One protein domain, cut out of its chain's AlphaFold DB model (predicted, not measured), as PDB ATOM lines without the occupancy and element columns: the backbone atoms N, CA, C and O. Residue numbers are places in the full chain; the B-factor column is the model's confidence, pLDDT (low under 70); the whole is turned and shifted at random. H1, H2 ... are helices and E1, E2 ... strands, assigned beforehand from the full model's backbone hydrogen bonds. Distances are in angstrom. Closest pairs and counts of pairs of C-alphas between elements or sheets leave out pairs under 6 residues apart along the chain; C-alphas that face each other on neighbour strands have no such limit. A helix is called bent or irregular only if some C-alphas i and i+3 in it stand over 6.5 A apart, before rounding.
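Overview. This is residues 3 to 197 of the 414 residues of the protein "Predicted protein" of Leptosphaeria maculans (strain JN3 / isolate v23.1.3 / race Av1-4-5-6-7-8) (UniProt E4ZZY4). A small parallel sheet of three short strands, E1, E2 and E3, lies in the inner part of the model, with the short helix H5 over E1. Two longer helices, H3 and H4, run side by side beyond the E1 edge of the sheet, while H1 and H2 lie at the outskirts and long links with no named element wind between the parts. The printed part has 195 residues, with five named helices and three named strands in the order H1 H2 H3 H4 E1 H5 E2 E3; the class is mostly helix, though named elements hold only 81 residues. It is compact, with a radius of gyration of the C-alphas of 16.6 A and spans of 49 by 42 by 37 A.

Along the chain. E1 is residues 144 to 148, 13.2 A long, with C-alpha 144 at (99.634, 78.839, 286.845). E2 is residues 167 to 171, 12.7 A, and E3 is residues 193 to 196, ending with C-alpha 196 at (95.146, 66.162, 293.070). H5 is residues 151 to 157, 9.9 A. H4, residues 117 to 136, is 27.9 A long, and H3, residues 75 to 93, 22.1 A. H2 is residues 34 to 42, 12.1 A. H1 is residues 3 to 14, 17.1 A, with C-alpha 3 at (75.478, 84.842, 279.706).

Arrangement. In the sheet E1 E2 E3, E1 and E2 are parallel at 31 degrees, with N 148 and O 169 at 2.9 A. E2 and E3 are parallel at 33 degrees, with N 196 and O 170 at 2.7 A. Residues 100 to 101 pair with 144 to 145 of E1, and residues 18 to 19 with 194 to 195 of E3, both parallel. E1, H5 and E2 form a strand-helix-strand unit, two parallel neighbour strands with a helix between them in the chain, whose crossover is right-handed. H5 is on the sheet, at a height over the sheet of 8.5 A. H4 and H5 are close but not clearly touching, with closest C-alphas Gln 118 and Tyr 155, 5.9 A apart. H3 and H4 touch, with closest C-alphas Val 87 and Ile 131, 6.1 A apart, at a shallow tilt of 31 degrees, the same way. H3 is irregular, C-alphas 77 and 80 being 8.8 A apart, and has a kink of 51 degrees near residue 82. H1 and H2 are apart. Every O i to N i+4 pair is within hydrogen-bond range in H2, H4 and H5, but 7 of 8 in H1 and 13 of 15 in H3.

Size, cuts and confidence. The C-alphas of Pro 3 and Glu 115, the two farthest apart, are 52.9 A apart. The printed part has no cut. The links H1 to H2, H2 to H3, H3 to H4 and E2 to E3 are long. Mean pLDDT of the printed part is 78.8; it is under 70 at residues 3 to 34, 68 to 71, 108 to 109 and 175.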
ATOM      1  N   PRO A   3      75.716  84.944 278.255       32.88
ATOM      2  CA  PRO A   3      75.478  84.842 279.706       32.88
ATOM      3  C   PRO A   3      76.112  83.625 280.402       32.88
ATOM      4  O   PRO A   3      76.463  83.702 281.569       32.88
ATOM      5  N   GLN A   4      76.290  82.494 279.705       31.86
ATOM      6  CA  GLN A   4      76.891  81.287 280.304       31.86
ATOM      7  C   GLN A   4      78.418  81.392 280.473       31.86
ATOM      8  O   GLN A   4      78.982  80.687 281.304       31.86
ATOM      9  N   ARG A   5      79.079  82.293 279.728       39.47
ATOM     10  CA  ARG A   5      80.530  82.533 279.826       39.47
ATOM     11  C   ARG A   5      80.925  83.266 281.110       39.47
ATOM     12  O   ARG A   5      81.999  83.001 281.631       39.47
ATOM     13  N   GLU A   6      80.078  84.162 281.616       31.25
ATOM     14  CA  GLU A   6      80.329  84.866 282.885       31.25
ATOM     15  C   GLU A   6      80.136  83.927 284.084       31.25
ATOM     16  O   GLU A   6      80.973  83.901 284.976       31.25
ATOM     17  N   ILE A   7      79.128  83.049 284.038       31.20
ATOM     18  CA  ILE A   7      78.842  82.095 285.122       31.20
ATOM     19  C   ILE A   7      79.968  81.056 285.288       31.20
ATOM     20  O   ILE A   7      80.340  80.739 286.416       31.20
ATOM     21  N   ALA A   8      80.536  80.535 284.192       30.27
ATOM     22  CA  ALA A   8      81.650  79.580 284.252       30.27
ATOM     23  C   ALA A   8      82.965  80.233 284.725       30.27
ATOM     24  O   ALA A   8      83.684  79.651 285.537       30.27
ATOM     25  N   ARG A   9      83.241  81.471 284.281       30.30
ATOM     26  CA  ARG A   9      84.377  82.269 284.769       30.30
ATOM     27  C   ARG A   9      84.276  82.551 286.263       30.30
ATOM     28  O   ARG A   9      85.261  82.368 286.973       30.30
ATOM     29  N   ASP A  10      83.096  82.930 286.746       28.58
ATOM     30  CA  ASP A  10      82.889  83.197 288.168       28.58
ATOM     31  C   ASP A  10      83.024  81.923 289.013       28.58
ATOM     32  O   ASP A  10      83.609  81.982 290.090       28.58
ATOM     33  N   TRP A  11      82.593  80.756 288.520       27.06
ATOM     34  CA  TRP A  11      82.768  79.482 289.232       27.06
ATOM     35  C   TRP A  11      84.231  79.032 289.346       27.06
ATOM     36  O   TRP A  11      84.630  78.574 290.417       27.06
ATOM     37  N   CYS A  12      85.034  79.179 288.285       30.80
ATOM     38  CA  CYS A  12      86.465  78.855 288.318       30.80
ATOM     39  C   CYS A  12      87.289  79.859 289.138       30.80
ATOM     40  O   CYS A  12      88.265  79.460 289.763       30.80
ATOM     41  N   LEU A  13      86.901  81.140 289.165       31.31
ATOM     42  CA  LEU A  13      87.606  82.180 289.926       31.31
ATOM     43  C   LEU A  13      87.207  82.235 291.413       31.31
ATOM     44  O   LEU A  13      87.993  82.724 292.218       31.31
ATOM     45  N   HIS A  14      86.022  81.735 291.792       28.41
ATOM     46  CA  HIS A  14      85.515  81.794 293.175       28.41
ATOM     47  C   HIS A  14      85.426  80.431 293.885       28.41
ATOM     48  O   HIS A  14      85.049  80.385 295.057       28.41
ATOM     49  N   SER A  15      85.780  79.322 293.224       24.91
ATOM     50  CA  SER A  15      85.907  78.019 293.891       24.91
ATOM     51  C   SER A  15      87.332  77.825 294.421       24.91
ATOM     52  O   SER A  15      88.266  77.784 293.625       24.91
ATOM     53  N   PRO A  16      87.536  77.625 295.737       26.03
ATOM     54  CA  PRO A  16      88.864  77.445 296.334       26.03
ATOM     55  C   PRO A  16      89.491  76.064 296.063       26.03
ATOM     56  O   PRO A  16      90.438  75.686 296.745       26.03
ATOM     57  N   ILE A  17      88.933  75.270 295.140       27.61
ATOM     58  CA  ILE A  17      89.362  73.896 294.856       27.61
ATOM     59  C   ILE A  17      89.331  73.676 293.341       27.61
ATOM     60  O   ILE A  17      88.266  73.486 292.751       27.61
ATOM     61  N   LEU A  18      90.509  73.669 292.712       33.16
ATOM     62  CA  LEU A  18      90.694  73.126 291.366       33.16
ATOM     63  C   LEU A  18      90.833  71.599 291.468       33.16
ATOM     64  O   LEU A  18      91.762  71.101 292.109       33.16
ATOM     65  N   LEU A  19      89.917  70.858 290.840       26.67
ATOM     66  CA  LEU A  19      90.036  69.413 290.626       26.67
ATOM     67  C   LEU A  19      90.682  69.180 289.258       26.67
ATOM     68  O   LEU A  19      90.029  69.307 288.224       26.67
ATOM     69  N   LEU A  20      91.971  68.847 289.258       32.84
ATOM     70  CA  LEU A  20      92.699  68.418 288.065       32.84
ATOM     71  C   LEU A  20      92.657  66.890 287.990       32.84
ATOM     72  O   LEU A  20      93.269  66.202 288.801       32.84
ATOM     73  N   SER A  21      91.913  66.357 287.021       27.31
ATOM     74  CA  SER A  21      92.020  64.957 286.612       27.31
ATOM     75  C   SER A  21      92.987  64.892 285.434       27.31
ATOM     76  O   SER A  21      92.780  65.561 284.423       27.31
ATOM     77  N   SER A  22      94.052  64.103 285.569       28.75
ATOM     78  CA  SER A  22      94.918  63.744 284.453       28.75
ATOM     79  C   SER A  22      94.128  62.842 283.505       28.75
ATOM     80  O   SER A  22      93.999  61.638 283.710       28.75
ATOM     81  N   VAL A  23      93.573  63.423 282.444       25.88
ATOM     82  CA  VAL A  23      93.205  62.619 281.281       25.88
ATOM     83  C   VAL A  23      94.474  62.479 280.456       25.88
ATOM     84  O   VAL A  23      94.871  63.405 279.752       25.88
ATOM     85  N   LEU A  24      95.131  61.325 280.585       25.39
ATOM     86  CA  LEU A  24      96.140  60.881 279.629       25.39
ATOM     87  C   LEU A  24      95.419  60.692 278.289       25.39
ATOM     88  O   LEU A  24      94.876  59.626 277.999       25.39
ATOM     89  N   PHE A  25      95.352  61.747 277.484       27.45
ATOM     90  CA  PHE A  25      95.094  61.584 276.066       27.45
ATOM     91  C   PHE A  25      96.408  61.103 275.457       27.45
ATOM     92  O   PHE A  25      97.395  61.840 275.517       27.45
ATOM     93  N   PRO A  26      96.487  59.877 274.908       27.38
ATOM     94  CA  PRO A  26      97.619  59.517 274.076       27.38
ATOM     95  C   PRO A  26      97.582  60.439 272.855       27.38
ATOM     96  O   PRO A  26      96.852  60.192 271.898       27.38
ATOM     97  N   GLN A  27      98.340  61.531 272.913       39.28
ATOM     98  CA  GLN A  27      98.610  62.356 271.750       39.28
ATOM     99  C   GLN A  27      99.442  61.504 270.802       39.28
ATOM    100  O   GLN A  27     100.622  61.240 271.035       39.28
ATOM    101  N   LEU A  28      98.782  61.002 269.760       30.73
ATOM    102  CA  LEU A  28      99.465  60.395 268.632       30.73
ATOM    103  C   LEU A  28     100.355  61.475 267.997       30.73
ATOM    104  O   LEU A  28      99.871  62.587 267.752       30.73
ATOM    105  N   PRO A  29     101.637  61.177 267.737       32.62
ATOM    106  CA  PRO A  29     102.561  62.156 267.186       32.62
ATOM    107  C   PRO A  29     102.044  62.682 265.841       32.62
ATOM    108  O   PRO A  29     101.671  61.914 264.951       32.62
ATOM    109  N   GLY A  30     101.981  64.009 265.709       37.69
ATOM    110  CA  GLY A  30     101.622  64.691 264.462       37.69
ATOM    111  C   GLY A  30     100.149  65.070 264.262       37.69
ATOM    112  O   GLY A  30      99.832  65.623 263.207       37.69
ATOM    113  N   LEU A  31      99.245  64.851 265.226       32.56
ATOM    114  CA  LEU A  31      97.916  65.474 265.148       32.56
ATOM    115  C   LEU A  31      98.009  66.959 265.549       32.56
ATOM    116  O   LEU A  31      98.499  67.270 266.635       32.56
ATOM    117  N   PRO A  32      97.573  67.907 264.692       39.69
ATOM    118  CA  PRO A  32      97.545  69.318 265.056       39.69
ATOM    119  C   PRO A  32      96.526  69.545 266.195       39.69
ATOM    120  O   PRO A  32      95.755  68.669 266.541       39.69
ATOM    121  N   VAL A  33      96.543  70.707 266.833       49.97
ATOM    122  CA  VAL A  33      95.461  71.709 266.940       49.97
ATOM    123  C   VAL A  33      93.959  71.310 267.154       49.97
ATOM    124  O   VAL A  33      93.385  71.930 268.055       49.97
ATOM    125  N   PRO A  34      93.254  70.373 266.456       55.31
ATOM    126  CA  PRO A  34      91.800  70.226 266.627       55.31
ATOM    127  C   PRO A  34      91.302  69.865 268.027       55.31
ATOM    128  O   PRO A  34      90.183  70.237 268.363       55.31
ATOM    129  N   GLU A  35      92.083  69.169 268.854       70.31
ATOM    130  CA  GLU A  35      91.644  68.783 270.206       70.31
ATOM    131  C   GLU A  35      91.589  69.984 271.158       70.31
ATOM    132  O   GLU A  35      90.598  70.162 271.864       70.31
ATOM    133  N   GLN A  36      92.610  70.849 271.126       76.31
ATOM    134  CA  GLN A  36      92.649  72.076 271.931       76.31
ATOM    135  C   GLN A  36      91.621  73.101 271.442       76.31
ATOM    136  O   GLN A  36      90.928  73.707 272.253       76.31
ATOM    137  N   GLU A  37      91.453  73.236 270.121       83.06
ATOM    138  CA  GLU A  37      90.400  74.078 269.542       83.06
ATOM    139  C   GLU A  37      89.001  73.596 269.931       83.06
ATOM    140  O   GLU A  37      88.113  74.403 270.215       83.06
ATOM    141  N   LEU A  38      88.782  72.279 269.942       84.81
ATOM    142  CA  LEU A  38      87.507  71.712 270.350       84.81
ATOM    143  C   LEU A  38      87.273  71.933 271.846       84.81
ATOM    144  O   LEU A  38      86.193  72.381 272.218       84.81
ATOM    145  N   ALA A  39      88.268  71.670 272.691       87.19
ATOM    146  CA  ALA A  39      88.171  71.901 274.128       87.19
ATOM    147  C   ALA A  39      87.837  73.363 274.450       87.19
ATOM    148  O   ALA A  39      86.855  73.614 275.150       87.19
ATOM    149  N   ASP A  40      88.555  74.314 273.850       87.88
ATOM    150  CA  ASP A  40      88.290  75.750 273.989       87.88
ATOM    151  C   ASP A  40      86.869  76.107 273.517       87.88
ATOM    152  O   ASP A  40      86.103  76.766 274.224       87.88
ATOM    153  N   LYS A  41      86.440  75.557 272.372       89.44
ATOM    154  CA  LYS A  41      85.076  75.740 271.856       89.44
ATOM    155  C   LYS A  41      83.998  75.238 272.824       89.44
ATOM    156  O   LYS A  41      82.928  75.850 272.892       89.44
ATOM    157  N   TYR A  42      84.243  74.135 273.530       90.38
ATOM    158  CA  TYR A  42      83.326  73.573 274.529       90.38
ATOM    159  C   TYR A  42      83.490  74.192 275.930       90.38
ATOM    160  O   TYR A  42      82.666  73.908 276.798       90.38
ATOM    161  N   GLY A  43      84.488  75.055 276.148       88.69
ATOM    162  CA  GLY A  43      84.782  75.664 277.450       88.69
ATOM    163  C   GLY A  43      85.465  74.713 278.438       88.69
ATOM    164  O   GLY A  43      85.304  74.866 279.647       88.69
ATOM    165  N   VAL A  44      86.181  73.701 277.940       88.56
ATOM    166  CA  VAL A  44      87.002  72.801 278.757       88.56
ATOM    167  C   VAL A  44      88.384  73.427 278.924       88.56
ATOM    168  O   VAL A  44      89.145  73.514 277.965       88.56
ATOM    169  N   VAL A  45      88.710  73.838 280.151       88.75
ATOM    170  CA  VAL A  45      90.016  74.420 280.485       88.75
ATOM    171  C   VAL A  45      91.078  73.323 280.479       88.75
ATOM    172  O   VAL A  45      91.001  72.377 281.265       88.75
ATOM    173  N   ILE A  46      92.074  73.444 279.599       87.31
ATOM    174  CA  ILE A  46      93.150  72.455 279.479       87.31
ATOM    175  C   ILE A  46      94.316  72.803 280.408       87.31
ATOM    176  O   ILE A  46      94.776  73.944 280.504       87.31
ATOM    177  N   SER A  47      94.845  71.772 281.052       89.81
ATOM    178  CA  SER A  47      96.136  71.791 281.728       89.81
ATOM    179  C   SER A  47      96.868  70.478 281.452       89.81
ATOM    180  O   SER A  47      96.357  69.611 280.742       89.81
ATOM    181  N   THR A  48      98.067  70.341 281.993       88.31
ATOM    182  CA  THR A  48      98.933  69.172 281.825       88.31
ATOM    183  C   THR A  48      99.274  68.576 283.185       88.31
ATOM    184  O   THR A  48      99.107  69.233 284.217       88.31
ATOM    185  N   SER A  49      99.729  67.321 283.216       82.69
ATOM    186  CA  SER A  49     100.138  66.711 284.482       82.69
ATOM    187  C   SER A  49     101.336  67.451 285.095       82.69
ATOM    188  O   SER A  49     102.022  68.233 284.434       82.69
ATOM    189  N   HIS A  50     101.603  67.228 286.382       85.50
ATOM    190  CA  HIS A  50     102.581  68.009 287.148       85.50
ATOM    191  C   HIS A  50     104.033  67.914 286.659       85.50
ATOM    192  O   HIS A  50     104.844  68.767 287.004       85.50
ATOM    193  N   HIS A  51     104.369  66.890 285.873       84.50
ATOM    194  CA  HIS A  51     105.694  66.706 285.273       84.50
ATOM    195  C   HIS A  51     105.734  67.103 283.786       84.50
ATOM    196  O   HIS A  51     106.736  66.876 283.115       84.50
ATOM    197  N   GLU A  52     104.675  67.737 283.278       89.56
ATOM    198  CA  GLU A  52     104.521  68.176 281.888       89.56
ATOM    199  C   GLU A  52     104.392  69.707 281.815       89.56
ATOM    200  O   GLU A  52     103.327  70.248 281.501       89.56
ATOM    201  N   PRO A  53     105.443  70.463 282.174       93.50
ATOM    202  CA  PRO A  53     105.326  71.903 282.338       93.50
ATOM    203  C   PRO A  53     105.179  72.649 281.007       93.50
ATOM    204  O   PRO A  53     105.543  72.172 279.931       93.50
ATOM    205  N   MET A  54     104.687  73.885 281.095       94.88
ATOM    206  CA  MET A  54     104.613  74.840 279.984       94.88
ATOM    207  C   MET A  54     103.764  74.364 278.795       94.88
ATOM    208  O   MET A  54     104.044  74.729 277.653       94.88
ATOM    209  N   GLN A  55     102.698  73.595 279.068       91.06
ATOM    210  CA  GLN A  55     101.731  73.118 278.061       91.06
ATOM    211  C   GLN A  55     102.378  72.218 276.993       91.06
ATOM    212  O   GLN A  55     102.100  72.315 275.788       91.06
ATOM    213  N   ARG A  56     103.284  71.349 277.452       89.12
ATOM    214  CA  ARG A  56     104.012  70.376 276.640       89.12
ATOM    215  C   ARG A  56     103.854  68.987 277.243       89.12
ATOM    216  O   ARG A  56     104.272  68.781 278.378       89.12
ATOM    217  N   ALA A  57     103.301  68.049 276.482       85.38
ATOM    218  CA  ALA A  57     103.249  66.659 276.921       85.38
ATOM    219  C   ALA A  57     104.656  66.046 276.900       85.38
ATOM    220  O   ALA A  57     105.467  66.388 276.037       85.38
ATOM    221  N   MET A  58     104.961  65.132 277.824       81.12
ATOM    222  CA  MET A  58     106.318  64.573 277.951       81.12
ATOM    223  C   MET A  58     106.761  63.848 276.670       81.12
ATOM    224  O   MET A  58     107.914  63.946 276.254       81.12
ATOM    225  N   ASN A  59     105.827  63.182 275.987       81.56
ATOM    226  CA  ASN A  59     106.101  62.479 274.733       81.56
ATOM    227  C   ASN A  59     106.577  63.419 273.611       81.56
ATOM    228  O   ASN A  59     107.349  62.984 272.764       81.56
ATOM    229  N   GLU A  60     106.188  64.703 273.619       84.62
ATOM    230  CA  GLU A  60     106.643  65.674 272.609       84.62
ATOM    231  C   GLU A  60     108.150  65.977 272.722       84.62
ATOM    232  O   GLU A  60     108.746  66.496 271.778       84.62
ATOM    233  N   TRP A  61     108.779  65.695 273.869       84.25
ATOM    234  CA  TRP A  61     110.231  65.820 274.041       84.25
ATOM    235  C   TRP A  61     110.988  64.663 273.384       84.25
ATOM    236  O   TRP A  61     112.091  64.852 272.870       84.25
ATOM    237  N   PHE A  62     110.389  63.473 273.393       81.94
ATOM    238  CA  PHE A  62     110.967  62.248 272.839       81.94
ATOM    239  C   PHE A  62     110.587  62.007 271.373       81.94
ATOM    240  O   PHE A  62     110.854  60.930 270.846       81.94
ATOM    241  N   ASP A  63     110.010  63.011 270.716       80.69
ATOM    242  CA  ASP A  63     109.688  63.010 269.290       80.69
ATOM    243  C   ASP A  63     110.479  64.103 268.546       80.69
ATOM    244  O   ASP A  63     111.045  65.024 269.147       80.69
ATOM    245  N   GLU A  64     110.562  64.004 267.222       74.88
ATOM    246  CA  GLU A  64     111.190  65.024 266.375       74.88
ATOM    247  C   GLU A  64     110.487  66.391 266.546       74.88
ATOM    248  O   GLU A  64     109.258  66.455 266.622       74.88
ATOM    249  N   PRO A  65     111.217  67.527 266.592       77.75
ATOM    250  CA  PRO A  65     112.662  67.703 266.396       77.75
ATOM    251  C   PRO A  65     113.483  67.658 267.701       77.75
ATOM    252  O   PRO A  65     114.641  68.083 267.733       77.75
ATOM    253  N   TYR A  66     112.869  67.262 268.819       77.81
ATOM    254  CA  TYR A  66     113.513  67.271 270.134       77.81
ATOM    255  C   TYR A  66     114.230  65.962 270.438       77.81
ATOM    256  O   TYR A  66     115.238  65.982 271.155       77.81
ATOM    257  N   TYR A  67     113.800  64.863 269.826       73.44
ATOM    258  CA  TYR A  67     114.533  63.613 269.829       73.44
ATOM    259  C   TYR A  67     115.919  63.821 269.199       73.44
ATOM    260  O   TYR A  67     116.061  64.279 268.072       73.44
ATOM    261  N   GLY A  68     116.976  63.587 269.973       67.06
ATOM    262  CA  GLY A  68     118.342  63.916 269.571       67.06
ATOM    263  C   GLY A  68     119.383  63.182 270.413       67.06
ATOM    264  O   GLY A  68     119.017  62.472 271.348       67.06
ATOM    265  N   PRO A  69     120.684  63.349 270.119       60.25
ATOM    266  CA  PRO A  69     121.751  62.483 270.635       60.25
ATOM    267  C   PRO A  69     121.895  62.482 272.164       60.25
ATOM    268  O   PRO A  69     122.345  61.492 272.729       60.25
ATOM    269  N   GLU A  70     121.492  63.558 272.843       63.34
ATOM    270  CA  GLU A  70     121.591  63.695 274.303       63.34
ATOM    271  C   GLU A  70     120.531  62.886 275.072       63.34
ATOM    272  O   GLU A  70     120.733  62.651 276.264       63.34
ATOM    273  N   GLN A  71     119.422  62.497 274.416       68.00
ATOM    274  CA  GLN A  71     118.302  61.646 274.884       68.00
ATOM    275  C   GLN A  71     117.818  61.841 276.339       68.00
ATOM    276  O   GLN A  71     117.168  60.963 276.898       68.00
ATOM    277  N   SER A  72     118.112  62.974 276.977       79.88
ATOM    278  CA  SER A  72     117.908  63.154 278.416       79.88
ATOM    279  C   SER A  72     117.005  64.344 278.709       79.88
ATOM    280  O   SER A  72     117.196  65.450 278.203       79.88
ATOM    281  N   TRP A  73     116.007  64.129 279.555       87.00
ATOM    282  CA  TRP A  73     115.241  65.203 280.171       87.00
ATOM    283  C   TRP A  73     115.973  65.663 281.439       87.00
ATOM    284  O   TRP A  73     115.742  65.152 282.530       87.00
ATOM    285  N   SER A  74     116.937  66.573 281.269       88.81
ATOM    286  CA  SER A  74     117.813  67.051 282.346       88.81
ATOM    287  C   SER A  74     118.085  68.542 282.190       88.81
ATOM    288  O   SER A  74     118.637  68.975 281.173       88.81
ATOM    289  N   TRP A  75     117.705  69.330 283.201       90.81
ATOM    290  CA  TRP A  75     117.880  70.785 283.182       90.81
ATOM    291  C   TRP A  75     119.356  71.173 283.099       90.81
ATOM    292  O   TRP A  75     119.719  72.021 282.292       90.81
ATOM    293  N   ILE A  76     120.215  70.477 283.852       89.56
ATOM    294  CA  ILE A  76     121.664  70.716 283.883       89.56
ATOM    295  C   ILE A  76     122.287  70.531 282.496       89.56
ATOM    296  O   ILE A  76     123.136  71.317 282.085       89.56
ATOM    297  N   ARG A  77     121.887  69.476 281.776       88.56
ATOM    298  CA  ARG A  77     122.512  69.113 280.497       88.56
ATOM    299  C   ARG A  77     121.938  69.891 279.319       88.56
ATOM    300  O   ARG A  77     122.681  70.240 278.414       88.56
ATOM    301  N   ASN A  78     120.629  70.159 279.337       89.56
ATOM    302  CA  ASN A  78     119.877  70.566 278.146       89.56
ATOM    303  C   ASN A  78     119.102  71.880 278.338       89.56
ATOM    304  O   ASN A  78     118.090  72.105 277.667       89.56
ATOM    305  N   LYS A  79     119.560  72.758 279.238       91.56
ATOM    306  CA  LYS A  79     118.884  74.003 279.640       91.56
ATOM    307  C   LYS A  79     118.369  74.840 278.471       91.56
ATOM    308  O   LYS A  79     117.198  75.221 278.449       91.56
ATOM    309  N   GLU A  80     119.205  75.136 277.479       91.44
ATOM    310  CA  GLU A  80     118.836  75.988 276.343       91.44
ATOM    311  C   GLU A  80     117.772  75.321 275.469       91.44
ATOM    312  O   GLU A  80     116.856  75.981 274.967       91.44
ATOM    313  N   LYS A  81     117.880  74.003 275.287       90.88
ATOM    314  CA  LYS A  81     116.944  73.212 274.487       90.88
ATOM    315  C   LYS A  81     115.587  73.103 275.181       90.88
ATOM    316  O   LYS A  81     114.565  73.347 274.540       90.88
ATOM    317  N   ILE A  82     115.579  72.835 276.488       92.88
ATOM    318  CA  ILE A  82     114.365  72.798 277.316       92.88
ATOM    319  C   ILE A  82     113.725  74.192 277.388       92.88
ATOM    320  O   ILE A  82     112.517  74.333 277.229       92.88
ATOM    321  N   SER A  83     114.519  75.258 277.513       94.38
ATOM    322  CA  SER A  83     113.997  76.631 277.499       94.38
ATOM    323  C   SER A  83     113.283  76.957 276.182       94.38
ATOM    324  O   SER A  83     112.189  77.518 276.191       94.38
ATOM    325  N   LYS A  84     113.854  76.564 275.034       93.06
ATOM    326  CA  LYS A  84     113.193  76.710 273.723       93.06
ATOM    327  C   LYS A  84     111.909  75.881 273.638       93.06
ATOM    328  O   LYS A  84     110.911  76.368 273.113       93.06
ATOM    329  N   TYR A  85     111.933  74.656 274.156       92.19
ATOM    330  CA  TYR A  85     110.768  73.772 274.247       92.19
ATOM    331  C   TYR A  85     109.622  74.415 275.049       92.19
ATOM    332  O   TYR A  85     108.478  74.430 274.593       92.19
ATOM    333  N   PHE A  86     109.936  75.050 276.180       95.62
ATOM    334  CA  PHE A  86     108.978  75.801 276.996       95.62
ATOM    335  C   PHE A  86     108.416  77.039 276.298       95.62
ATOM    336  O   PHE A  86     107.209  77.269 276.360       95.62
ATOM    337  N   VAL A  87     109.250  77.818 275.601       96.38
ATOM    338  CA  VAL A  87     108.787  78.988 274.831       96.38
ATOM    339  C   VAL A  87     107.749  78.577 273.789       96.38
ATOM    340  O   VAL A  87     106.695  79.204 273.700       96.38
ATOM    341  N   GLN A  88     108.011  77.510 273.033       92.62
ATOM    342  CA  GLN A  88     107.091  77.046 271.993       92.62
ATOM    343  C   GLN A  88     105.757  76.557 272.571       92.62
ATOM    344  O   GLN A  88     104.701  76.871 272.020       92.62
ATOM    345  N   GLY A  89     105.788  75.843 273.701       91.38
ATOM    346  CA  GLY A  89     104.577  75.429 274.419       91.38
ATOM    347  C   GLY A  89     103.744  76.614 274.899       91.38
ATOM    348  O   GLY A  89     102.553  76.699 274.593       91.38
ATOM    349  N   ALA A  90     104.391  77.582 275.552       93.44
ATOM    350  CA  ALA A  90     103.743  78.799 276.032       93.44
ATOM    351  C   ALA A  90     103.115  79.610 274.889       93.44
ATOM    352  O   ALA A  90     101.968  80.035 275.011       93.44
ATOM    353  N   GLN A  91     103.831  79.788 273.770       94.12
ATOM    354  CA  GLN A  91     103.337  80.489 272.579       94.12
ATOM    355  C   GLN A  91     102.124  79.787 271.966       94.12
ATOM    356  O   GLN A  91     101.135  80.446 271.645       94.12
ATOM    357  N   ARG A  92     102.169  78.453 271.841       90.38
ATOM    358  CA  ARG A  92     101.050  77.644 271.336       90.38
ATOM    359  C   ARG A  92      99.802  77.805 272.207       90.38
ATOM    360  O   ARG A  92      98.710  77.958 271.666       90.38
ATOM    361  N   ALA A  93      99.977  77.828 273.528       89.44
ATOM    362  CA  ALA A  93      98.886  77.929 274.492       89.44
ATOM    363  C   ALA A  93      98.185  79.301 274.522       89.44
ATOM    364  O   ALA A  93      97.028  79.362 274.918       89.44
ATOM    365  N   THR A  94      98.812  80.384 274.036       90.56
ATOM    366  CA  THR A  94      98.219  81.748 274.055       90.56
ATOM    367  C   THR A  94      96.856  81.866 273.368       90.56
ATOM    368  O   THR A  94      96.131  82.836 273.580       90.56
ATOM    369  N   ARG A  95      96.520  80.904 272.506       88.00
ATOM    370  CA  ARG A  95      95.307  80.900 271.686       88.00
ATOM    371  C   ARG A  95      94.090  80.325 272.413       88.00
ATOM    372  O   ARG A  95      92.993  80.464 271.879       88.00
ATOM    373  N   PHE A  96      94.280  79.689 273.570       88.25
ATOM    374  CA  PHE A  96      93.267  78.879 274.249       88.25
ATOM    375  C   PHE A  96      93.180  79.207 275.741       88.25
ATOM    376  O   PHE A  96      94.148  79.668 276.348       88.25
ATOM    377  N   GLU A  97      92.024  78.947 276.348       87.75
ATOM    378  CA  GLU A  97      91.877  79.001 277.804       87.75
ATOM    379  C   GLU A  97      92.549  77.788 278.476       87.75
ATOM    380  O   GLU A  97      92.260  76.631 278.162       87.75
ATOM    381  N   GLY A  98      93.452  78.042 279.427       88.06
ATOM    382  CA  GLY A  98      94.207  76.984 280.092       88.06
ATOM    383  C   GLY A  98      94.900  77.426 281.377       88.06
ATOM    384  O   GLY A  98      94.997  78.617 281.679       88.06
ATOM    385  N   VAL A  99      95.400  76.440 282.122       93.00
ATOM    386  CA  VAL A  99      96.231  76.636 283.321       93.00
ATOM    387  C   VAL A  99      97.622  76.083 283.034       93.00
ATOM    388  O   VAL A  99      97.765  74.906 282.703       93.00
ATOM    389  N   ILE A 100      98.655  76.917 283.130       94.75
ATOM    390  CA  ILE A 100     100.031  76.511 282.832       94.75
ATOM    391  C   ILE A 100     100.640  75.803 284.042       94.75
ATOM    392  O   ILE A 100     100.865  76.415 285.084       94.75
ATOM    393  N   THR A 101     100.963  74.523 283.879       95.62
ATOM    394  CA  THR A 101     101.801  73.800 284.839       95.62
ATOM    395  C   THR A 101     103.221  74.359 284.807       95.62
ATOM    396  O   THR A 101     103.826  74.460 283.737       95.62
ATOM    397  N   ILE A 102     103.750  74.724 285.972       96.00
ATOM    398  CA  ILE A 102     105.125  75.199 286.163       96.00
ATOM    399  C   ILE A 102     105.887  74.272 287.120       96.00
ATOM    400  O   ILE A 102     105.301  73.431 287.798       96.00
ATOM    401  N   GLY A 103     107.205  74.437 287.173       93.75
ATOM    402  CA  GLY A 103     108.142  73.504 287.787       93.75
ATOM    403  C   GLY A 103     108.699  72.512 286.768       93.75
ATOM    404  O   GLY A 103     108.413  72.586 285.573       93.75
ATOM    405  N   MET A 104     109.550  71.604 287.227       91.56
ATOM    406  CA  MET A 104     110.097  70.516 286.424       91.56
ATOM    407  C   MET A 104     110.471  69.377 287.365       91.56
ATOM    408  O   MET A 104     110.994  69.618 288.447       91.56
ATOM    409  N   ARG A 105     110.195  68.143 286.949       87.06
ATOM    410  CA  ARG A 105     110.724  66.929 287.582       87.06
ATOM    411  C   ARG A 105     111.709  66.259 286.629       87.06
ATOM    412  O   ARG A 105     111.775  66.624 285.450       87.06
ATOM    413  N   GLY A 106     112.492  65.318 287.142       81.50
ATOM    414  CA  GLY A 106     113.380  64.490 286.336       81.50
ATOM    415  C   GLY A 106     112.616  63.552 285.404       81.50
ATOM    416  O   GLY A 106     111.389  63.427 285.455       81.50
ATOM    417  N   ASP A 107     113.361  62.899 284.519       75.81
ATOM    418  CA  ASP A 107     112.810  61.989 283.517       75.81
ATOM    419  C   ASP A 107     111.925  60.887 284.139       75.81
ATOM    420  O   ASP A 107     112.300  60.267 285.135       75.81
ATOM    421  N   GLY A 108     110.760  60.621 283.541       66.12
ATOM    422  CA  GLY A 108     109.846  59.557 283.968       66.12
ATOM    423  C   GLY A 108     109.257  59.729 285.374       66.12
ATOM    424  O   GLY A 108     109.154  58.745 286.102       66.12
ATOM    425  N   ASP A 109     108.895  60.959 285.762       68.50
ATOM    426  CA  ASP A 109     108.315  61.297 287.078       68.50
ATOM    427  C   ASP A 109     109.260  61.016 288.272       68.50
ATOM    428  O   ASP A 109     108.823  60.740 289.399       68.50
ATOM    429  N   ARG A 110     110.575  61.090 288.022       76.00
ATOM    430  CA  ARG A 110     111.644  60.976 289.028       76.00
ATOM    431  C   ARG A 110     112.070  62.348 289.557       76.00
ATOM    432  O   ARG A 110     111.706  63.382 289.005       76.00
ATOM    433  N   GLU A 111     112.856  62.354 290.625       80.25
ATOM    434  CA  GLU A 111     113.490  63.571 291.145       80.25
ATOM    435  C   GLU A 111     114.451  64.180 290.107       80.25
ATOM    436  O   GLU A 111     114.950  63.480 289.221       80.25
ATOM    437  N   MET A 112     114.688  65.491 290.185       82.56
ATOM    438  CA  MET A 112     115.647  66.163 289.301       82.56
ATOM    439  C   MET A 112     117.087  65.739 289.621       82.56
ATOM    440  O   MET A 112     117.472  65.666 290.784       82.56
ATOM    441  N   ASP A 113     117.902  65.534 288.583       77.75
ATOM    442  CA  ASP A 113     119.337  65.285 288.748       77.75
ATOM    443  C   ASP A 113     120.039  66.528 289.320       77.75
ATOM    444  O   ASP A 113     119.886  67.620 288.769       77.75
ATOM    445  N   GLY A 114     120.863  66.367 290.359       76.00
ATOM    446  CA  GLY A 114     121.728  67.429 290.885       76.00
ATOM    447  C   GLY A 114     122.052  67.286 292.372       76.00
ATOM    448  O   GLY A 114     121.347  66.598 293.101       76.00
ATOM    449  N   GLU A 115     123.119  67.952 292.829       77.56
ATOM    450  CA  GLU A 115     123.481  68.001 294.260       77.56
ATOM    451  C   GLU A 115     122.503  68.860 295.077       77.56
ATOM    452  O   GLU A 115     122.280  68.581 296.252       77.56
ATOM    453  N   ASN A 116     121.889  69.875 294.448       85.56
ATOM    454  CA  ASN A 116     120.867  70.722 295.060       85.56
ATOM    455  C   ASN A 116     119.638  70.895 294.135       85.56
ATOM    456  O   ASN A 116     119.540  71.880 293.397       85.56
ATOM    457  N   PRO A 117     118.690  69.939 294.146       86.38
ATOM    458  CA  PRO A 117     117.482  69.997 293.319       86.38
ATOM    459  C   PRO A 117     116.582  71.213 293.584       86.38
ATOM    460  O   PRO A 117     115.902  71.671 292.667       86.38
ATOM    461  N   GLN A 118     116.591  71.763 294.806       88.06
ATOM    462  CA  GLN A 118     115.791  72.940 295.152       88.06
ATOM    463  C   GLN A 118     116.272  74.183 294.389       88.06
ATOM    464  O   GLN A 118     115.459  74.858 293.762       88.06
ATOM    465  N   GLU A 119     117.581  74.451 294.368       89.62
ATOM    466  CA  GLU A 119     118.155  75.575 293.608       89.62
ATOM    467  C   GLU A 119     117.904  75.437 292.098       89.62
ATOM    468  O   GLU A 119     117.593  76.415 291.414       89.62
ATOM    469  N   LEU A 120     117.979  74.212 291.569       91.56
ATOM    470  CA  LEU A 120     117.651  73.948 290.166       91.56
ATOM    471  C   LEU A 120     116.180  74.248 289.871       91.56
ATOM    472  O   LEU A 120     115.866  74.841 288.838       91.56
ATOM    473  N   LEU A 121     115.276  73.873 290.778       92.81
ATOM    474  CA  LEU A 121     113.858  74.166 290.634       92.81
ATOM    475  C   LEU A 121     113.578  75.676 290.705       92.81
ATOM    476  O   LEU A 121     112.768  76.171 289.922       92.81
ATOM    477  N   GLU A 122     114.271  76.429 291.563       93.62
ATOM    478  CA  GLU A 122     114.185  77.899 291.599       93.62
ATOM    479  C   GLU A 122     114.598  78.528 290.262       93.62
ATOM    480  O   GLU A 122     113.911  79.412 289.737       93.62
ATOM    481  N   GLU A 123     115.684  78.039 289.663       94.81
ATOM    482  CA  GLU A 123     116.148  78.503 288.357       94.81
ATOM    483  C   GLU A 123     115.150  78.171 287.233       94.81
ATOM    484  O   GLU A 123     114.875  79.012 286.361       94.81
ATOM    485  N   VAL A 124     114.580  76.963 287.256       95.50
ATOM    486  CA  VAL A 124     113.523  76.541 286.328       95.50
ATOM    487  C   VAL A 124     112.314  77.463 286.451       95.50
ATOM    488  O   VAL A 124     111.853  77.994 285.437       95.50
ATOM    489  N   LEU A 125     111.822  77.694 287.671       96.38
ATOM    490  CA  LEU A 125     110.659  78.545 287.927       96.38
ATOM    491  C   LEU A 125     110.913  79.976 287.454       96.38
ATOM    492  O   LEU A 125     110.094  80.536 286.727       96.38
ATOM    493  N   SER A 126     112.076  80.545 287.775       96.38
ATOM    494  CA  SER A 126     112.486  81.869 287.293       96.38
ATOM    495  C   SER A 126     112.496  81.943 285.760       96.38
ATOM    496  O   SER A 126     111.956  82.877 285.157       96.38
ATOM    497  N   THR A 127     113.028  80.910 285.101       97.31
ATOM    498  CA  THR A 127     113.061  80.834 283.636       97.31
ATOM    499  C   THR A 127     111.660  80.741 283.038       97.31
ATOM    500  O   THR A 127     111.349  81.465 282.091       97.31
ATOM    501  N   GLN A 128     110.792  79.898 283.597       97.75
ATOM    502  CA  GLN A 128     109.409  79.740 283.147       97.75
ATOM    503  C   GLN A 128     108.602  81.027 283.337       97.75
ATOM    504  O   GLN A 128     107.912  81.449 282.411       97.75
ATOM    505  N   ARG A 129     108.752  81.712 284.478       97.31
ATOM    506  CA  ARG A 129     108.101  83.007 284.739       97.31
ATOM    507  C   ARG A 129     108.542  84.073 283.746       97.31
ATOM    508  O   ARG A 129     107.696  84.785 283.204       97.31
ATOM    509  N   ARG A 130     109.838  84.136 283.429       97.75
ATOM    510  CA  ARG A 130     110.350  85.027 282.380       97.75
ATOM    511  C   ARG A 130     109.746  84.699 281.013       97.75
ATOM    512  O   ARG A 130     109.285  85.606 280.333       97.75
ATOM    513  N   ILE A 131     109.677  83.422 280.635       97.81
ATOM    514  CA  ILE A 131     109.041  82.995 279.377       97.81
ATOM    515  C   ILE A 131     107.567  83.416 279.336       97.81
ATOM    516  O   ILE A 131     107.110  83.950 278.328       97.81
ATOM    517  N   ILE A 132     106.821  83.219 280.427       97.19
ATOM    518  CA  ILE A 132     105.414  83.628 280.520       97.19
ATOM    519  C   ILE A 132     105.285  85.141 280.351       97.19
ATOM    520  O   ILE A 132     104.450  85.594 279.574       97.19
ATOM    521  N   LYS A 133     106.146  85.929 280.997       97.50
ATOM    522  CA  LYS A 133     106.186  87.383 280.812       97.50
ATOM    523  C   LYS A 133     106.462  87.784 279.368       97.50
ATOM    524  O   LYS A 133     105.775  88.659 278.855       97.50
ATOM    525  N   ASP A 134     107.434  87.148 278.723       97.56
ATOM    526  CA  ASP A 134     107.828  87.457 277.348       97.56
ATOM    527  C   ASP A 134     106.701  87.120 276.350       97.56
ATOM    528  O   ASP A 134     106.505  87.830 275.366       97.56
ATOM    529  N   VAL A 135     105.933  86.057 276.615       96.62
ATOM    530  CA  VAL A 135     104.867  85.565 275.726       96.62
ATOM    531  C   VAL A 135     103.507  86.227 275.997       96.62
ATOM    532  O   VAL A 135     102.805  86.583 275.054       96.62
ATOM    533  N   TYR A 136     103.129  86.400 277.265       95.25
ATOM    534  CA  TYR A 136     101.816  86.914 277.692       95.25
ATOM    535  C   TYR A 136     101.854  88.385 278.149       95.25
ATOM    536  O   TYR A 136     100.821  88.970 278.475       95.25
ATOM    537  N   GLY A 137     103.037  89.002 278.202       96.06
ATOM    538  CA  GLY A 137     103.262  90.401 278.588       96.06
ATOM    539  C   GLY A 137     103.396  90.650 280.097       96.06
ATOM    540  O   GLY A 137     103.883  91.705 280.504       96.06
ATOM    541  N   ARG A 138     102.984  89.700 280.944       95.50
ATOM    542  CA  ARG A 138     103.082  89.766 282.414       95.50
ATOM    543  C   ARG A 138     103.339  88.375 282.975       95.50
ATOM    544  O   ARG A 138     102.876  87.393 282.408       95.50
ATOM    545  N   GLU A 139     104.012  88.301 284.115       93.94
ATOM    546  CA  GLU A 139     104.285  87.025 284.785       93.94
ATOM    547  C   GLU A 139     103.016  86.369 285.353       93.94
ATOM    548  O   GLU A 139     102.935  85.148 285.386       93.94
ATOM    549  N   ASP A 140     102.014  87.164 285.745       93.25
ATOM    550  CA  ASP A 140     100.728  86.717 286.304       93.25
ATOM    551  C   ASP A 140      99.565  86.801 285.295       93.25
ATOM    552  O   ASP A 140      98.394  86.792 285.667       93.25
ATOM    553  N   ALA A 141      99.874  86.906 283.998       93.44
ATOM    554  CA  ALA A 141      98.881  87.091 282.938       93.44
ATOM    555  C   ALA A 141      97.999  85.860 282.676       93.44
ATOM    556  O   ALA A 141      96.935  85.982 282.070       93.44
ATOM    557  N   VAL A 142      98.465  84.680 283.084       93.56
ATOM    558  CA  VAL A 142      97.836  83.383 282.835       93.56
ATOM    559  C   VAL A 142      97.852  82.558 284.126       93.56
ATOM    560  O   VAL A 142      98.877  82.571 284.821       93.56
ATOM    561  N   PRO A 143      96.751  81.854 284.467       96.00
ATOM    562  CA  PRO A 143      96.714  80.970 285.625       96.00
ATOM    563  C   PRO A 143      97.840  79.941 285.573       96.00
ATOM    564  O   PRO A 143      98.095  79.331 284.531       96.00
ATOM    565  N   GLN A 144      98.505  79.750 286.706       97.00
ATOM    566  CA  GLN A 144      99.634  78.839 286.845       97.00
ATOM    567  C   GLN A 144      99.420  77.909 288.024       97.00
ATOM    568  O   GLN A 144      98.885  78.315 289.055       97.00
ATOM    569  N   VAL A 145      99.883  76.673 287.875       96.25
ATOM    570  CA  VAL A 145      99.779  75.646 288.908       96.25
ATOM    571  C   VAL A 145     101.117  74.948 289.091       96.25
ATOM    572  O   VAL A 145     101.806  74.640 288.120       96.25
ATOM    573  N   ILE A 146     101.477  74.688 290.343       94.75
ATOM    574  CA  ILE A 146     102.606  73.830 290.703       94.75
ATOM    575  C   ILE A 146     102.107  72.736 291.636       94.75
ATOM    576  O   ILE A 146     101.399  73.011 292.608       94.75
ATOM    577  N   ALA A 147     102.452  71.486 291.333       91.62
ATOM    578  CA  ALA A 147     102.118  70.383 292.220       91.62
ATOM    579  C   ALA A 147     103.179  70.218 293.300       91.62
ATOM    580  O   ALA A 147     104.354  69.999 293.012       91.62
ATOM    581  N   LEU A 148     102.730  70.258 294.549       89.25
ATOM    582  CA  LEU A 148     103.530  69.909 295.714       89.25
ATOM    583  C   LEU A 148     103.495  68.388 295.872       89.25
ATOM    584  O   LEU A 148     102.802  67.841 296.729       89.25
ATOM    585  N   TYR A 149     104.176  67.700 294.959       80.50
ATOM    586  CA  TYR A 149     104.181  66.246 294.883       80.50
ATOM    587  C   TYR A 149     105.517  65.691 295.375       80.50
ATOM    588  O   TYR A 149     106.570  66.067 294.866       80.50
ATOM    589  N   LYS A 150     105.456  64.788 296.365       83.31
ATOM    590  CA  LYS A 150     106.622  64.131 296.982       83.31
ATOM    591  C   LYS A 150     107.706  65.145 297.396       83.31
ATOM    592  O   LYS A 150     107.432  65.961 298.269       83.31
ATOM    593  N   GLU A 151     108.889  65.103 296.793       84.44
ATOM    594  CA  GLU A 151     110.054  65.923 297.138       84.44
ATOM    595  C   GLU A 151     109.804  67.426 296.953       84.44
ATOM    596  O   GLU A 151     110.308  68.243 297.718       84.44
ATOM    597  N   VAL A 152     108.947  67.812 296.000       86.50
ATOM    598  CA  VAL A 152     108.629  69.229 295.753       86.50
ATOM    599  C   VAL A 152     107.870  69.837 296.938       86.50
ATOM    600  O   VAL A 152     108.018  71.024 297.227       86.50
ATOM    601  N   GLN A 153     107.088  69.024 297.660       88.44
ATOM    602  CA  GLN A 153     106.459  69.462 298.907       88.44
ATOM    603  C   GLN A 153     107.518  69.774 299.975       88.44
ATOM    604  O   GLN A 153     107.410  70.790 300.655       88.44
ATOM    605  N   GLU A 154     108.553  68.942 300.092       87.69
ATOM    606  CA  GLU A 154     109.643  69.147 301.052       87.69
ATOM    607  C   GLU A 154     110.449  70.406 300.711       87.69
ATOM    608  O   GLU A 154     110.770  71.187 301.602       87.69
ATOM    609  N   TYR A 155     110.705  70.671 299.425       90.94
ATOM    610  CA  TYR A 155     111.368  71.906 298.991       90.94
ATOM    611  C   TYR A 155     110.559  73.148 299.382       90.94
ATOM    612  O   TYR A 155     111.117  74.114 299.896       90.94
ATOM    613  N   TYR A 156     109.234  73.114 299.192       91.62
ATOM    614  CA  TYR A 156     108.342  74.198 299.614       91.62
ATOM    615  C   TYR A 156     108.371  74.429 301.127       91.62
ATOM    616  O   TYR A 156     108.504  75.566 301.577       91.62
ATOM    617  N   GLU A 157     108.320  73.357 301.916       88.19
ATOM    618  CA  GLU A 157     108.404  73.435 303.377       88.19
ATOM    619  C   GLU A 157     109.778  73.939 303.862       88.19
ATOM    620  O   GLU A 157     109.850  74.634 304.876       88.19
ATOM    621  N   ASN A 158     110.843  73.677 303.098       90.62
ATOM    622  CA  ASN A 158     112.205  74.155 303.348       90.62
ATOM    623  C   ASN A 158     112.494  75.560 302.785       90.62
ATOM    624  O   ASN A 158     113.639  76.016 302.812       90.62
ATOM    625  N   GLY A 159     111.470  76.274 302.309       91.56
ATOM    626  CA  GLY A 159     111.575  77.685 301.934       91.56
ATOM    627  C   GLY A 159     111.715  77.971 300.440       91.56
ATOM    628  O   GLY A 159     112.022  79.112 300.095       91.56
ATOM    629  N   LEU A 160     111.454  76.998 299.555       91.75
ATOM    630  CA  LEU A 160     111.337  77.250 298.113       91.75
ATOM    631  C   LEU A 160     110.301  78.355 297.855       91.75
ATOM    632  O   LEU A 160     109.111  78.218 298.159       91.75
ATOM    633  N   ALA A 161     110.750  79.456 297.255       92.00
ATOM    634  CA  ALA A 161     109.907  80.613 296.998       92.00
ATOM    635  C   ALA A 161     108.982  80.378 295.790       92.00
ATOM    636  O   ALA A 161     109.404  80.450 294.637       92.00
ATOM    637  N   ILE A 162     107.691  80.153 296.053       93.81
ATOM    638  CA  ILE A 162     106.659  80.032 295.012       93.81
ATOM    639  C   ILE A 162     105.859  81.349 294.917       93.81
ATOM    640  O   ILE A 162     105.263  81.760 295.921       93.81
ATOM    641  N   PRO A 163     105.774  82.003 293.737       95.00
ATOM    642  CA  PRO A 163     105.063  83.276 293.575       95.00
ATOM    643  C   PRO A 163     103.601  83.229 294.045       95.00
ATOM    644  O   PRO A 163     102.905  82.242 293.822       95.00
ATOM    645  N   GLU A 164     103.132  84.303 294.684       94.44
ATOM    646  CA  GLU A 164     101.823  84.387 295.362       94.44
ATOM    647  C   GLU A 164     100.603  84.111 294.466       94.44
ATOM    648  O   GLU A 164      99.568  83.686 294.970       94.44
ATOM    649  N   ASP A 165     100.690  84.355 293.155       95.31
ATOM    650  CA  ASP A 165      99.633  84.054 292.171       95.31
ATOM    651  C   ASP A 165      99.575  82.601 291.701       95.31
ATOM    652  O   ASP A 165      98.606  82.226 291.045       95.31
ATOM    653  N   VAL A 166     100.576  81.780 292.015       96.56
ATOM    654  CA  VAL A 166     100.609  80.383 291.575       96.56
ATOM    655  C   VAL A 166      99.756  79.528 292.510       96.56
ATOM    656  O   VAL A 166      99.951  79.545 293.730       96.56
ATOM    657  N   THR A 167      98.834  78.753 291.934       96.56
ATOM    658  CA  THR A 167      98.012  77.783 292.664       96.56
ATOM    659  C   THR A 167      98.876  76.632 293.171       96.56
ATOM    660  O   THR A 167      99.569  75.971 292.392       96.56
ATOM    661  N   LEU A 168      98.801  76.362 294.476       95.19
ATOM    662  CA  LEU A 168      99.462  75.215 295.101       95.19
ATOM    663  C   LEU A 168      98.577  73.971 294.979       95.19
ATOM    664  O   LEU A 168      97.527  73.887 295.618       95.19
ATOM    665  N   LEU A 169      98.978  72.999 294.164       92.56
ATOM    666  CA  LEU A 169      98.240  71.750 293.987       92.56
ATOM    667  C   LEU A 169      98.783  70.686 294.948       92.56
ATOM    668  O   LEU A 169      99.847  70.111 294.725       92.56
ATOM    669  N   PHE A 170      98.048  70.430 296.028       90.31
ATOM    670  CA  PHE A 170      98.364  69.376 296.990       90.31
ATOM    671  C   PHE A 170      97.971  68.022 296.416       90.31
ATOM    672  O   PHE A 170      96.927  67.903 295.786       90.31
ATOM    673  N   ALA A 171      98.770  66.989 296.646       82.38
ATOM    674  CA  ALA A 171      98.464  65.640 296.185       82.38
ATOM    675  C   ALA A 171      98.136  64.705 297.352       82.38
ATOM    676  O   ALA A 171      98.616  64.877 298.478       82.38
ATOM    677  N   ASN A 172      97.337  63.677 297.077       79.88
ATOM    678  CA  ASN A 172      97.251  62.526 297.967       79.88
ATOM    679  C   ASN A 172      98.510  61.633 297.847       79.88
ATOM    680  O   ASN A 172      99.434  61.902 297.080       79.88
ATOM    681  N   ASP A 173      98.574  60.567 298.632       78.56
ATOM    682  CA  ASP A 173      99.672  59.595 298.669       78.56
ATOM    683  C   ASP A 173      99.676  58.591 297.497       78.56
ATOM    684  O   ASP A 173     100.388  57.591 297.553       78.56
ATOM    685  N   ASN A 174      98.908  58.855 296.432       72.62
ATOM    686  CA  ASN A 174      98.559  57.943 295.329       72.62
ATOM    687  C   ASN A 174      97.605  56.794 295.694       72.62
ATOM    688  O   ASN A 174      97.165  56.051 294.813       72.62
ATOM    689  N   PHE A 175      97.248  56.650 296.970       68.94
ATOM    690  CA  PHE A 175      96.369  55.594 297.475       68.94
ATOM    691  C   PHE A 175      95.057  56.121 298.065       68.94
ATOM    692  O   PHE A 175      94.247  55.318 298.513       68.94
ATOM    693  N   GLY A 176      94.810  57.432 297.996       73.44
ATOM    694  CA  GLY A 176      93.565  58.047 298.471       73.44
ATOM    695  C   GLY A 176      93.734  58.875 299.742       73.44
ATOM    696  O   GLY A 176      92.828  59.618 300.102       73.44
ATOM    697  N   THR A 177      94.895  58.833 300.400       79.69
ATOM    698  CA  THR A 177      95.124  59.587 301.639       79.69
ATOM    699  C   THR A 177      95.721  60.949 301.323       79.69
ATOM    700  O   THR A 177      96.830  61.050 300.797       79.69
ATOM    701  N   ILE A 178      95.001  62.025 301.638       83.81
ATOM    702  CA  ILE A 178      95.514  63.392 301.474       83.81
ATOM    703  C   ILE A 178      96.770  63.563 302.342       83.81
ATOM    704  O   ILE A 178      96.713  63.354 303.552       83.81
ATOM    705  N   ARG A 179      97.903  63.957 301.737       81.44
ATOM    706  CA  ARG A 179      99.185  64.111 302.455       81.44
ATOM    707  C   ARG A 179      99.239  65.379 303.301       81.44
ATOM    708  O   ARG A 179      99.800  65.372 304.392       81.44
ATOM    709  N   ARG A 180      98.696  66.475 302.768       85.12
ATOM    710  CA  ARG A 180      98.727  67.812 303.367       85.12
ATOM    711  C   ARG A 180      97.568  68.649 302.834       85.12
ATOM    712  O   ARG A 180      97.125  68.458 301.705       85.12
ATOM    713  N   LEU A 181      97.104  69.588 303.653       88.81
ATOM    714  CA  LEU A 181      96.148  70.626 303.278       88.81
ATOM    715  C   LEU A 181      96.744  72.016 303.548       88.81
ATOM    716  O   LEU A 181      97.665  72.119 304.365       88.81
ATOM    717  N   PRO A 182      96.205  73.076 302.916       91.06
ATOM    718  CA  PRO A 182      96.674  74.439 303.132       91.06
ATOM    719  C   PRO A 182      96.612  74.867 304.602       91.06
ATOM    720  O   PRO A 182      95.566  74.723 305.254       91.06
ATOM    721  N   THR A 183      97.702  75.460 305.092       92.50
ATOM    722  CA  THR A 183      97.749  76.164 306.386       92.50
ATOM    723  C   THR A 183      96.955  77.473 306.343       92.50
ATOM    724  O   THR A 183      96.605  77.961 305.268       92.50
ATOM    725  N   ASP A 184      96.679  78.087 307.498       91.94
ATOM    726  CA  ASP A 184      95.949  79.365 307.541       91.94
ATOM    727  C   ASP A 184      96.665  80.483 306.769       91.94
ATOM    728  O   ASP A 184      96.009  81.260 306.077       91.94
ATOM    729  N   THR A 185      98.000  80.520 306.802       90.31
ATOM    730  CA  THR A 185      98.792  81.461 305.998       90.31
ATOM    731  C   THR A 185      98.655  81.166 304.503       90.31
ATOM    732  O   THR A 185      98.374  82.066 303.713       90.31
ATOM    733  N   GLU A 186      98.790  79.899 304.098       92.31
ATOM    734  CA  GLU A 186      98.686  79.480 302.691       92.31
ATOM    735  C   GLU A 186      97.295  79.742 302.096       92.31
ATOM    736  O   GLU A 186      97.185  80.050 300.910       92.31
ATOM    737  N   ARG A 187      96.232  79.698 302.910       91.25
ATOM    738  CA  ARG A 187      94.861  80.038 302.482       91.25
ATOM    739  C   ARG A 187      94.698  81.491 302.052       91.25
ATOM    740  O   ARG A 187      93.741  81.798 301.348       91.25
ATOM    741  N   THR A 188      95.594  82.381 302.476       93.56
ATOM    742  CA  THR A 188      95.540  83.802 302.099       93.56
ATOM    743  C   THR A 188      96.253  84.109 300.781       93.56
ATOM    744  O   THR A 188      96.149  85.232 300.284       93.56
ATOM    745  N   ARG A 189      96.950  83.127 300.192       93.94
ATOM    746  CA  ARG A 189      97.663  83.290 298.920       93.94
ATOM    747  C   ARG A 189      96.697  83.592 297.780       93.94
ATOM    748  O   ARG A 189      95.668  82.933 297.631       93.94
ATOM    749  N   ARG A 190      97.076  84.534 296.912       95.25
ATOM    750  CA  ARG A 190      96.262  84.977 295.763       95.25
ATOM    751  C   ARG A 190      95.962  83.843 294.775       95.25
ATOM    752  O   ARG A 190      94.867  83.807 294.225       95.25
ATOM    753  N   GLY A 191      96.913  82.936 294.556       92.62
ATOM    754  CA  GLY A 191      96.765  81.775 293.673       92.62
ATOM    755  C   GLY A 191      95.900  80.652 294.247       92.62
ATOM    756  O   GLY A 191      95.529  79.738 293.513       92.62
ATOM    757  N   GLY A 192      95.571  80.698 295.541       94.50
ATOM    758  CA  GLY A 192      94.800  79.654 296.207       94.50
ATOM    759  C   GLY A 192      95.495  78.287 296.222       94.50
ATOM    760  O   GLY A 192      96.717  78.167 296.087       94.50
ATOM    761  N   ALA A 193      94.689  77.240 296.393       93.56
ATOM    762  CA  ALA A 193      95.141  75.858 296.454       93.56
ATOM    763  C   ALA A 193      94.212  74.920 295.667       93.56
ATOM    764  O   ALA A 193      93.054  75.236 295.407       93.56
ATOM    765  N   GLY A 194      94.720  73.748 295.301       90.50
ATOM    766  CA  GLY A 194      93.957  72.666 294.680       90.50
ATOM    767  C   GLY A 194      94.298  71.314 295.300       90.50
ATOM    768  O   GLY A 194      95.260  71.200 296.061       90.50
ATOM    769  N   LEU A 195      93.528  70.284 294.942       86.88
ATOM    770  CA  LEU A 195      93.786  68.903 295.350       86.88
ATOM    771  C   LEU A 195      93.851  67.986 294.122       86.88
ATOM    772  O   LEU A 195      92.892  67.874 293.360       86.88
ATOM    773  N   TYR A 196      94.971  67.288 293.974       78.56
ATOM    774  CA  TYR A 196      95.146  66.162 293.070       78.56
ATOM    775  C   TYR A 196      94.811  64.865 293.814       78.56
ATOM    776  O   TYR A 196      95.531  64.439 294.723       78.56
ATOM    777  N   HIS A 197      93.676  64.262 293.457       75.38
ATOM    778  CA  HIS A 197      93.121  63.098 294.142       75.38
ATOM    779  C   HIS A 197      92.993  61.895 293.208       75.38
ATOM    780  O   HIS A 197      92.552  62.012 292.066       75.38
TER     781      HIS A 197